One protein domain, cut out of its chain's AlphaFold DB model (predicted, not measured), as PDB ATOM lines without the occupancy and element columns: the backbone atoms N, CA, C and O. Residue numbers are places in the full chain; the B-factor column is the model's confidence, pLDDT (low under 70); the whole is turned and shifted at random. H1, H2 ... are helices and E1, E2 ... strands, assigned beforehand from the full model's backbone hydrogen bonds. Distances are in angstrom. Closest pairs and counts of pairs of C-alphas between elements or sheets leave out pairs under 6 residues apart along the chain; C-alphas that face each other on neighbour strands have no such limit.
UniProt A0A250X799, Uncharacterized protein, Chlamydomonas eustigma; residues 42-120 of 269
ATOM      1  N   HIS A  42     148.962 152.728 148.676       35.69
ATOM      2  CA  HIS A  42     148.436 151.525 148.011       35.69
ATOM      3  C   HIS A  42     149.401 150.331 148.148       35.69
ATOM      4  O   HIS A  42     149.899 149.796 147.156       35.69
ATOM      5  N   SER A  43     149.651 149.891 149.384       39.28
ATOM      6  CA  SER A  43     150.464 148.708 149.696       39.28
ATOM      7  C   SER A  43     149.732 147.408 149.333       39.28
ATOM      8  O   SER A  43     149.261 146.668 150.199       39.28
ATOM      9  N   GLN A  44     149.612 147.124 148.037       39.16
ATOM     10  CA  GLN A  44     149.097 145.845 147.559       39.16
ATOM     11  C   GLN A  44     150.171 144.767 147.752       39.16
ATOM     12  O   GLN A  44     151.188 144.769 147.062       39.16
ATOM     13  N   ILE A  45     149.938 143.832 148.677       37.31
ATOM     14  CA  ILE A  45     150.754 142.619 148.815       37.31
ATOM     15  C   ILE A  45     150.359 141.678 147.673       37.31
ATOM     16  O   ILE A  45     149.328 141.007 147.751       37.31
ATOM     17  N   VAL A  46     151.147 141.642 146.595       40.25
ATOM     18  CA  VAL A  46     150.809 140.852 145.400       40.25
ATOM     19  C   VAL A  46     151.813 139.729 145.164       40.25
ATOM     20  O   VAL A  46     152.950 139.952 144.761       40.25
ATOM     21  N   SER A  47     151.366 138.485 145.357       38.72
ATOM     22  CA  SER A  47     152.095 137.300 144.890       38.72
ATOM     23  C   SER A  47     152.266 137.356 143.361       38.72
ATOM     24  O   SER A  47     151.336 137.780 142.669       38.72
ATOM     25  N   PRO A  48     153.389 136.881 142.791       42.62
ATOM     26  CA  PRO A  48     153.811 137.238 141.429       42.62
ATOM     27  C   PRO A  48     152.861 136.789 140.300       42.62
ATOM     28  O   PRO A  48     152.978 137.273 139.181       42.62
ATOM     29  N   GLY A  49     151.892 135.911 140.579       32.59
ATOM     30  CA  GLY A  49     150.849 135.498 139.635       32.59
ATOM     31  C   GLY A  49     149.570 136.352 139.615       32.59
ATOM     32  O   GLY A  49     148.587 135.899 139.033       32.59
ATOM     33  N   ARG A  50     149.508 137.523 140.277       37.12
ATOM     34  CA  ARG A  50     148.261 138.324 140.371       37.12
ATOM     35  C   ARG A  50     148.415 139.844 140.164       37.12
ATOM     36  O   ARG A  50     147.567 140.610 140.612       37.12
ATOM     37  N   VAL A  51     149.478 140.293 139.496       46.34
ATOM     38  CA  VAL A  51     149.726 141.722 139.223       46.34
ATOM     39  C   VAL A  51     149.037 142.173 137.928       46.34
ATOM     40  O   VAL A  51     149.206 141.546 136.885       46.34
ATOM     41  N   SER A  52     148.320 143.302 137.969       41.09
ATOM     42  CA  SER A  52     147.886 144.011 136.757       41.09
ATOM     43  C   SER A  52     149.010 144.918 136.247       41.09
ATOM     44  O   SER A  52     149.450 145.823 136.958       41.09
ATOM     45  N   SER A  53     149.456 144.706 135.008       42.72
ATOM     46  CA  SER A  53     150.582 145.430 134.393       42.72
ATOM     47  C   SER A  53     150.370 146.946 134.271       42.72
ATOM     48  O   SER A  53     151.341 147.694 134.187       42.72
ATOM     49  N   ALA A  54     149.119 147.415 134.317       40.47
ATOM     50  CA  ALA A  54     148.786 148.840 134.308       40.47
ATOM     51  C   ALA A  54     149.138 149.566 135.623       40.47
ATOM     52  O   ALA A  54     149.311 150.779 135.615       40.47
ATOM     53  N   ILE A  55     149.256 148.847 136.749       47.03
ATOM     54  CA  ILE A  55     149.486 149.448 138.078       47.03
ATOM     55  C   ILE A  55     150.974 149.771 138.313       47.03
ATOM     56  O   ILE A  55     151.292 150.601 139.160       47.03
ATOM     57  N   LEU A  56     151.894 149.144 137.567       50.94
ATOM     58  CA  LEU A  56     153.335 149.221 137.841       50.94
ATOM     59  C   LEU A  56     154.141 150.186 136.952       50.94
ATOM     60  O   LEU A  56     155.361 150.280 137.102       50.94
ATOM     61  N   GLN A  57     153.507 150.925 136.036       43.47
ATOM     62  CA  GLN A  57     154.227 151.841 135.142       43.47
ATOM     63  C   GLN A  57     154.826 153.038 135.907       43.47
ATOM     64  O   GLN A  57     154.144 154.013 136.205       43.47
ATOM     65  N   GLY A  58     156.129 152.965 136.198       53.38
ATOM     66  CA  GLY A  58     156.918 154.016 136.857       53.38
ATOM     67  C   GLY A  58     157.315 153.712 138.307       53.38
ATOM     68  O   GLY A  58     158.284 154.291 138.803       53.38
ATOM     69  N   SER A  59     156.637 152.773 138.968       73.38
ATOM     70  CA  SER A  59     157.053 152.235 140.271       73.38
ATOM     71  C   SER A  59     158.201 151.233 140.136       73.38
ATOM     72  O   SER A  59     158.360 150.596 139.095       73.38
ATOM     73  N   GLY A  60     158.973 151.062 141.208       81.81
ATOM     74  CA  GLY A  60     159.886 149.931 141.375       81.81
ATOM     75  C   GLY A  60     159.297 148.839 142.265       81.81
ATOM     76  O   GLY A  60     158.122 148.880 142.628       81.81
ATOM     77  N   VAL A  61     160.137 147.875 142.639       85.75
ATOM     78  CA  VAL A  61     159.778 146.773 143.545       85.75
ATOM     79  C   VAL A  61     160.779 146.636 144.694       85.75
ATOM     80  O   VAL A  61     161.983 146.790 144.497       85.75
ATOM     81  N   LEU A  62     160.300 146.333 145.901       87.00
ATOM     82  CA  LEU A  62     161.152 145.907 147.013       87.00
ATOM     83  C   LEU A  62     161.358 144.385 146.990       87.00
ATOM     84  O   LEU A  62     160.387 143.640 146.889       87.00
ATOM     85  N   GLU A  63     162.600 143.935 147.163       86.25
ATOM     86  CA  GLU A  63     162.944 142.548 147.504       86.25
ATOM     87  C   GLU A  63     163.625 142.531 148.879       86.25
ATOM     88  O   GLU A  63     164.624 143.223 149.090       86.25
ATOM     89  N   ILE A  64     163.109 141.730 149.817       86.06
ATOM     90  CA  ILE A  64     163.675 141.582 151.167       86.06
ATOM     91  C   ILE A  64     164.366 140.221 151.296       86.06
ATOM     92  O   ILE A  64     163.772 139.184 150.999       86.06
ATOM     93  N   LYS A  65     165.604 140.207 151.802       84.06
ATOM     94  CA  LYS A  65     166.350 138.991 152.159       84.06
ATOM     95  C   LYS A  65     166.747 139.002 153.633       84.06
ATOM     96  O   LYS A  65     167.387 139.938 154.097       84.06
ATOM     97  N   CYS A  66     166.445 137.909 154.331       82.94
ATOM     98  CA  CYS A  66     166.971 137.617 155.665       82.94
ATOM     99  C   CYS A  66     167.807 136.321 155.613       82.94
ATOM    100  O   CYS A  66     167.261 135.232 155.801       82.94
ATOM    101  N   PRO A  67     169.093 136.382 155.213       76.12
ATOM    102  CA  PRO A  67     169.950 135.203 155.131       76.12
ATOM    103  C   PRO A  67     170.317 134.639 156.514       76.12
ATOM    104  O   PRO A  67     170.817 135.350 157.384       76.12
ATOM    105  N   PHE A  68     170.180 133.317 156.656       66.88
ATOM    106  CA  PHE A  68     170.523 132.529 157.852       66.88
ATOM    107  C   PHE A  68     172.036 132.420 158.158       66.88
ATOM    108  O   PHE A  68     172.432 131.632 159.013       66.88
ATOM    109  N   TYR A  69     172.902 133.166 157.466       65.44
ATOM    110  CA  TYR A  69     174.352 133.162 157.690       65.44
ATOM    111  C   TYR A  69     174.908 134.592 157.627       65.44
ATOM    112  O   TYR A  69     174.574 135.370 156.731       65.44
ATOM    113  N   SER A  70     175.765 134.929 158.592       56.88
ATOM    114  CA  SER A  70     176.173 136.303 158.917       56.88
ATOM    115  C   SER A  70     177.000 137.016 157.837       56.88
ATOM    116  O   SER A  70     176.935 138.238 157.732       56.88
ATOM    117  N   GLY A  71     177.737 136.284 156.995       59.84
ATOM    118  CA  GLY A  71     178.571 136.869 155.933       59.84
ATOM    119  C   GLY A  71     177.821 137.247 154.647       59.84
ATOM    120  O   GLY A  71     178.414 137.829 153.737       59.84
ATOM    121  N   ALA A  72     176.524 136.931 154.547       60.25
ATOM    122  CA  ALA A  72     175.733 137.169 153.339       60.25
ATOM    123  C   ALA A  72     175.450 138.655 153.058       60.25
ATOM    124  O   ALA A  72     175.198 139.009 151.907       60.25
ATOM    125  N   VAL A  73     175.502 139.519 154.080       60.59
ATOM    126  CA  VAL A  73     175.310 140.975 153.932       60.59
ATOM    127  C   VAL A  73     176.543 141.639 153.302       60.59
ATOM    128  O   VAL A  73     176.413 142.570 152.513       60.59
ATOM    129  N   ASP A  74     177.740 141.112 153.580       66.69
ATOM    130  CA  ASP A  74     179.020 141.728 153.200       66.69
ATOM    131  C   ASP A  74     179.443 141.431 151.734       66.69
ATOM    132  O   ASP A  74     180.488 141.900 151.280       66.69
ATOM    133  N   ASN A  75     178.665 140.632 150.984       64.38
ATOM    134  CA  ASN A  75     178.973 140.200 149.603       64.38
ATOM    135  C   ASN A  75     177.738 140.158 148.671       64.38
ATOM    136  O   ASN A  75     177.675 139.358 147.735       64.38
ATOM    137  N   VAL A  76     176.727 140.991 148.932       65.12
ATOM    138  CA  VAL A  76     175.476 141.047 148.143       65.12
ATOM    139  C   VAL A  76     175.720 141.446 146.681       65.12
ATOM    140  O   VAL A  76     175.045 140.942 145.788       65.12
ATOM    141  N   ASP A  77     176.716 142.297 146.438       60.97
ATOM    142  CA  ASP A  77     177.206 142.719 145.120       60.97
ATOM    143  C   ASP A  77     177.730 141.550 144.267       60.97
ATOM    144  O   ASP A  77     177.507 141.502 143.059       60.97
ATOM    145  N   LYS A  78     178.391 140.583 144.912       61.09
ATOM    146  CA  LYS A  78     178.967 139.375 144.297       61.09
ATOM    147  C   LYS A  78     177.985 138.204 144.259       61.09
ATOM    148  O   LYS A  78     178.251 137.200 143.596       61.09
ATOM    149  N   ASN A  79     176.856 138.289 144.967       70.38
ATOM    150  CA  ASN A  79     175.890 137.199 145.044       70.38
ATOM    151  C   ASN A  79     174.952 137.191 143.827       70.38
ATOM    152  O   ASN A  79     173.796 137.623 143.887       70.38
ATOM    153  N   TYR A  80     175.450 136.624 142.725       70.44
ATOM    154  CA  TYR A  80     174.704 136.431 141.479       70.44
ATOM    155  C   TYR A  80     173.299 135.839 141.690       70.44
ATOM    156  O   TYR A  80     172.381 136.235 140.972       70.44
ATOM    157  N   LYS A  81     173.086 134.960 142.690       76.69
ATOM    158  CA  LYS A  81     171.764 134.362 142.970       76.69
ATOM    159  C   LYS A  81     170.680 135.431 143.176       76.69
ATOM    160  O   LYS A  81     169.563 135.272 142.687       76.69
ATOM    161  N   TYR A  82     171.006 136.533 143.856       83.69
ATOM    162  CA  TYR A  82     170.071 137.642 144.068       83.69
ATOM    163  C   TYR A  82     169.892 138.485 142.801       83.69
ATOM    164  O   TYR A  82     168.759 138.815 142.455       83.69
ATOM    165  N   LEU A  83     170.972 138.773 142.064       85.75
ATOM    166  CA  LEU A  83     170.900 139.537 140.813       85.75
ATOM    167  C   LEU A  83     169.999 138.855 139.772       85.75
ATOM    168  O   LEU A  83     169.108 139.511 139.237       85.75
ATOM    169  N   PHE A  84     170.154 137.544 139.539       88.00
ATOM    170  CA  PHE A  84     169.285 136.789 138.622       88.00
ATOM    171  C   PHE A  84     167.807 136.849 139.042       88.00
ATOM    172  O   PHE A  84     166.944 137.122 138.206       88.00
ATOM    173  N   GLN A  85     167.501 136.644 140.329       87.31
ATOM    174  CA  GLN A  85     166.119 136.675 140.822       87.31
ATOM    175  C   GLN A  85     165.487 138.071 140.681       87.31
ATOM    176  O   GLN A  85     164.340 138.191 140.254       87.31
ATOM    177  N   ILE A  86     166.229 139.128 141.020       89.56
ATOM    178  CA  ILE A  86     165.721 140.507 141.043       89.56
ATOM    179  C   ILE A  86     165.575 141.064 139.626       89.56
ATOM    180  O   ILE A  86     164.554 141.672 139.315       89.56
ATOM    181  N   GLN A  87     166.534 140.789 138.735       90.94
ATOM    182  CA  GLN A  87     166.375 141.074 137.308       90.94
ATOM    183  C   GLN A  87     165.156 140.332 136.733       90.94
ATOM    184  O   GLN A  87     164.418 140.917 135.944       90.94
ATOM    185  N   GLY A  88     164.898 139.088 137.162       89.25
ATOM    186  CA  GLY A  88     163.728 138.309 136.735       89.25
ATOM    187  C   GLY A  88     162.409 138.906 137.213       89.25
ATOM    188  O   GLY A  88     161.454 138.996 136.443       89.25
ATOM    189  N   LEU A  89     162.367 139.371 138.462       87.31
ATOM    190  CA  LEU A  89     161.213 140.069 139.020       87.31
ATOM    191  C   LEU A  89     160.927 141.375 138.263       87.31
ATOM    192  O   LEU A  89     159.781 141.623 137.899       87.31
ATOM    193  N   MET A  90     161.959 142.170 137.960       89.62
ATOM    194  CA  MET A  90     161.813 143.406 137.180       89.62
ATOM    195  C   MET A  90     161.315 143.156 135.750       89.62
ATOM    196  O   MET A  90     160.510 143.938 135.248       89.62
ATOM    197  N   GLU A  91     161.743 142.064 135.109       87.06
ATOM    198  CA  GLU A  91     161.301 141.710 133.757       87.06
ATOM    199  C   GLU A  91     159.843 141.222 133.740       87.06
ATOM    200  O   GLU A  91     159.042 141.726 132.955       87.06
ATOM    201  N   MET A  92     159.459 140.326 134.660       83.12
ATOM    202  CA  MET A  92     158.073 139.839 134.789       83.12
ATOM    203  C   MET A  92     157.078 140.947 135.160       83.12
ATOM    204  O   MET A  92     155.942 140.938 134.690       83.12
ATOM    205  N   LEU A  93     157.491 141.891 136.011       83.69
ATOM    206  CA  LEU A  93     156.661 143.014 136.455       83.69
ATOM    207  C   LEU A  93     156.752 144.245 135.535       83.69
ATOM    208  O   LEU A  93     155.990 145.192 135.712       83.69
ATOM    209  N   ASN A  94     157.667 144.231 134.560       84.88
ATOM    210  CA  ASN A  94     157.998 145.345 133.669       84.88
ATOM    211  C   ASN A  94     158.284 146.672 134.413       84.88
ATOM    212  O   ASN A  94     157.793 147.733 134.024       84.88
ATOM    213  N   VAL A  95     159.095 146.605 135.474       86.94
ATOM    214  CA  VAL A  95     159.536 147.763 136.278       86.94
ATOM    215  C   VAL A  95     161.019 148.065 136.062       86.94
ATOM    216  O   VAL A  95     161.819 147.170 135.811       86.94
ATOM    217  N   GLU A  96     161.410 149.335 136.166       90.00
ATOM    218  CA  GLU A  96     162.754 149.790 135.761       90.00
ATOM    219  C   GLU A  96     163.818 149.720 136.869       90.00
ATOM    220  O   GLU A  96     165.018 149.826 136.592       90.00
ATOM    221  N   TRP A  97     163.400 149.551 138.124       90.94
ATOM    222  CA  TRP A  97     164.294 149.429 139.273       90.94
ATOM    223  C   TRP A  97     163.695 148.556 140.375       90.94
ATOM    224  O   TRP A  97     162.476 148.429 140.513       90.94
ATOM    225  N   ALA A  98     164.581 147.998 141.192       91.12
ATOM    226  CA  ALA A  98     164.252 147.271 142.402       91.12
ATOM    227  C   ALA A  98     165.171 147.715 143.544       91.12
ATOM    228  O   ALA A  98     166.373 147.888 143.342       91.12
ATOM    229  N   ASP A  99     164.626 147.870 144.745       89.00
ATOM    230  CA  ASP A  99     165.425 148.039 145.957       89.00
ATOM    231  C   ASP A  99     165.568 146.683 146.646       89.00
ATOM    232  O   ASP A  99     164.587 146.083 147.079       89.00
ATOM    233  N   LEU A 100     166.806 146.214 146.761       88.06
ATOM    234  CA  LEU A 100     167.152 145.054 147.568       88.06
ATOM    235  C   LEU A 100     167.481 145.519 148.987       88.06
ATOM    236  O   LEU A 100     168.386 146.335 149.179       88.06
ATOM    237  N   PHE A 101     166.768 144.974 149.967       86.75
ATOM    238  CA  PHE A 101     167.064 145.128 151.387       86.75
ATOM    239  C   PHE A 101     167.502 143.779 151.965       86.75
ATOM    240  O   PHE A 101     166.754 142.802 151.910       86.75
ATOM    241  N   VAL A 102     168.718 143.711 152.504       84.06
ATOM    242  CA  VAL A 102     169.276 142.510 153.137       84.06
ATOM    243  C   VAL A 102     169.522 142.806 154.610       84.06
ATOM    244  O   VAL A 102     170.270 143.728 154.919       84.06
ATOM    245  N   TYR A 103     168.920 142.031 155.508       83.81
ATOM    246  CA  TYR A 103     169.074 142.160 156.961       83.81
ATOM    247  C   TYR A 103     169.579 140.846 157.563       83.81
ATOM    248  O   TYR A 103     169.161 139.774 157.138       83.81
ATOM    249  N   SER A 104     170.454 140.912 158.561       79.31
ATOM    250  CA  SER A 104     170.841 139.754 159.371       79.31
ATOM    251  C   SER A 104     171.159 140.192 160.799       79.31
ATOM    252  O   SER A 104     171.770 141.238 161.004       79.31
ATOM    253  N   ASP A 105     170.764 139.381 161.775       77.38
ATOM    254  CA  ASP A 105     171.133 139.473 163.195       77.38
ATOM    255  C   ASP A 105     171.944 138.253 163.674       77.38
ATOM    256  O   ASP A 105     172.189 138.064 164.870       77.38
ATOM    257  N   MET A 106     172.398 137.422 162.729       67.12
ATOM    258  CA  MET A 106     173.152 136.201 162.998       67.12
ATOM    259  C   MET A 106     174.478 136.502 163.707       67.12
ATOM    260  O   MET A 106     175.370 137.137 163.149       67.12
ATOM    261  N   GLY A 107     174.625 135.982 164.929       63.31
ATOM    262  CA  GLY A 107     175.787 136.226 165.793       63.31
ATOM    263  C   GLY A 107     175.632 137.417 166.747       63.31
ATOM    264  O   GLY A 107     176.568 137.721 167.476       63.31
ATOM    265  N   GLY A 108     174.469 138.078 166.773       68.69
ATOM    266  CA  GLY A 108     174.186 139.225 167.646       68.69
ATOM    267  C   GLY A 108     174.550 140.586 167.039       68.69
ATOM    268  O   GLY A 108     174.070 141.613 167.519       68.69
ATOM    269  N   GLU A 109     175.324 140.612 165.952       67.81
ATOM    270  CA  GLU A 109     175.521 141.811 165.135       67.81
ATOM    271  C   GLU A 109     174.317 142.032 164.214       67.81
ATOM    272  O   GLU A 109     174.075 141.246 163.299       67.81
ATOM    273  N   LYS A 110     173.584 143.134 164.406       77.69
ATOM    274  CA  LYS A 110     172.554 143.571 163.454       77.69
ATOM    275  C   LYS A 110     173.199 144.301 162.278       77.69
ATOM    276  O   LYS A 110     173.612 145.452 162.414       77.69
ATOM    277  N   LYS A 111     173.243 143.653 161.114       78.75
ATOM    278  CA  LYS A 111     173.709 144.227 159.845       78.75
ATOM    279  C   LYS A 111     172.544 144.408 158.876       78.75
ATOM    280  O   LYS A 111     171.725 143.509 158.702       78.75
ATOM    281  N   ALA A 112     172.511 145.548 158.190       81.56
ATOM    282  CA  ALA A 112     171.566 145.814 157.111       81.56
ATOM    283  C   ALA A 112     172.277 146.454 155.912       81.56
ATOM    284  O   ALA A 112     173.049 147.397 156.077       81.56
ATOM    285  N   LEU A 113     171.978 145.974 154.707       82.94
ATOM    286  CA  LEU A 113     172.380 146.587 153.444       82.94
ATOM    287  C   LEU A 113     171.136 146.944 152.634       82.94
ATOM    288  O   LEU A 113     170.214 146.140 152.503       82.94
ATOM    289  N   LYS A 114     171.148 148.129 152.022       85.06
ATOM    290  CA  LYS A 114     170.166 148.520 151.012       85.06
ATOM    291  C   LYS A 114     170.875 148.917 149.717       85.06
ATOM    292  O   LYS A 114     171.751 149.776 149.745       85.06
ATOM    293  N   VAL A 115     170.466 148.348 148.584       86.81
ATOM    294  CA  VAL A 115     171.002 148.690 147.255       86.81
ATOM    295  C   VAL A 115     169.885 148.811 146.217       86.81
ATOM    296  O   VAL A 115     169.013 147.947 146.134       86.81
ATOM    297  N   ARG A 116     169.910 149.882 145.409       89.69
ATOM    298  CA  ARG A 116     169.005 150.052 144.260       89.69
ATOM    299  C   ARG A 116     169.622 149.424 143.017       89.69
ATOM    300  O   ARG A 116     170.635 149.905 142.511       89.69
ATOM    301  N   ILE A 117     168.985 148.381 142.513       90.38
ATOM    302  CA  ILE A 117     169.333 147.678 141.280       90.38
ATOM    303  C   ILE A 117     168.469 148.258 140.151       90.38
ATOM    304  O   ILE A 117     167.275 148.499 140.326       90.38
ATOM    305  N   LYS A 118     169.068 148.516 138.985       92.81
ATOM    306  CA  LYS A 118     168.351 148.938 137.768       92.81
ATOM    307  C   LYS A 118     168.126 147.735 136.854       92.81
ATOM    308  O   LYS A 118     168.964 146.832 136.825       92.81
ATOM    309  N   ARG A 119     167.037 147.739 136.083       92.19
ATOM    310  CA  ARG A 119     166.768 146.725 135.052       92.19
ATOM    311  C   ARG A 119     167.863 146.747 133.986       92.19
ATOM    312  O   ARG A 119     168.061 147.761 133.320       92.19
ATOM    313  N   ASP A 120     168.561 145.629 133.819       92.75
ATOM    314  CA  ASP A 120     169.605 145.476 132.805       92.75
ATOM    315  C   ASP A 120     169.031 144.785 131.562       92.75
ATOM    316  O   ASP A 120     168.834 143.571 131.505       92.75
TER     317      ASP A 120
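What this domain is: This is residues 42 to 120 of the 269 residues of an uncharacterized protein of Chlamydomonas eustigma (UniProt A0A250X799). Picture a small sheet of three strands with one helix, H1, packed slantwise over one of its faces and no named element on the other; the long hairpin of E2 and E3 runs along much of the length, with the shorter E1 beside E2. A long stretch with no named element, residues 42 to 60, leads into E1, and its residues 42 to 47 stick out free. The printed part has 79 residues, with three named strands and one named helix in the order E1 H1 E2 E3; the sheet, E1 E2 E3, is mixed, and the class is mixed, helices and strands, though under half of the residues are in named elements. The whole is only just compact, close to loose, with a radius of gyration of the C-alphas of 13.8 A, and elongated, spanning 43 by 26 by 19 A.

How they stand to each other: Go first to E1, residues 61 to 65, an edge strand. Its parallel neighbour is the inner strand E2, residues 97 to 104, at 20 degrees; look for N 63 and O 99, 2.9 A apart and within hydrogen-bond range. Between them in the chain comes H1, residues 80 to 93, and E1, H1, E2 form a strand-helix-strand unit, two parallel neighbour strands with a helix between, its crossover right-handed. H1 is on the sheet at a height of 8.6 A, in two layers, a helix on one face of a sheet. It lies over E2, and only just not over E1, on which 2 of its 14 C-alphas fall. On the local plane it runs slantwise to the strands, at 41 degrees to E2. The closest C-alphas of H1 and E2 are those of Met 90 and Trp 97, 6.8 A apart. In H1 every O i to N i+4 pair is within hydrogen-bond range. Then E2 and the other edge strand, E3, residues 111 to 118, form an antiparallel hairpin at 166 degrees, with N 100 and O 115 at 2.9 A. H1 and E3 are near each other, with 7 pairs of C-alphas within 10 A.

Where its parts are: Find C-alpha 61 at (159.778, 146.773, 143.545), where E1 begins; it runs 13.3 A to residue 65. H1 starts at C-alpha 80, (174.704, 136.431, 141.479), and covers 19.9 A to residue 93. E2 and E3 each measure 23.2 A, and E3 ends at C-alpha 118, (168.351, 148.938, 137.768).

The domain as a whole: The two C-alphas farthest apart are those of Ala 54 and Gly 107, 43.4 A. The printed part has no cut. The link from E1 to H1 is long, with 14 residues. Expect pLDDT under 70 at residues 42 to 58, 68 to 78 and 106 to 109 of this model; the mean of the printed part is 71.5.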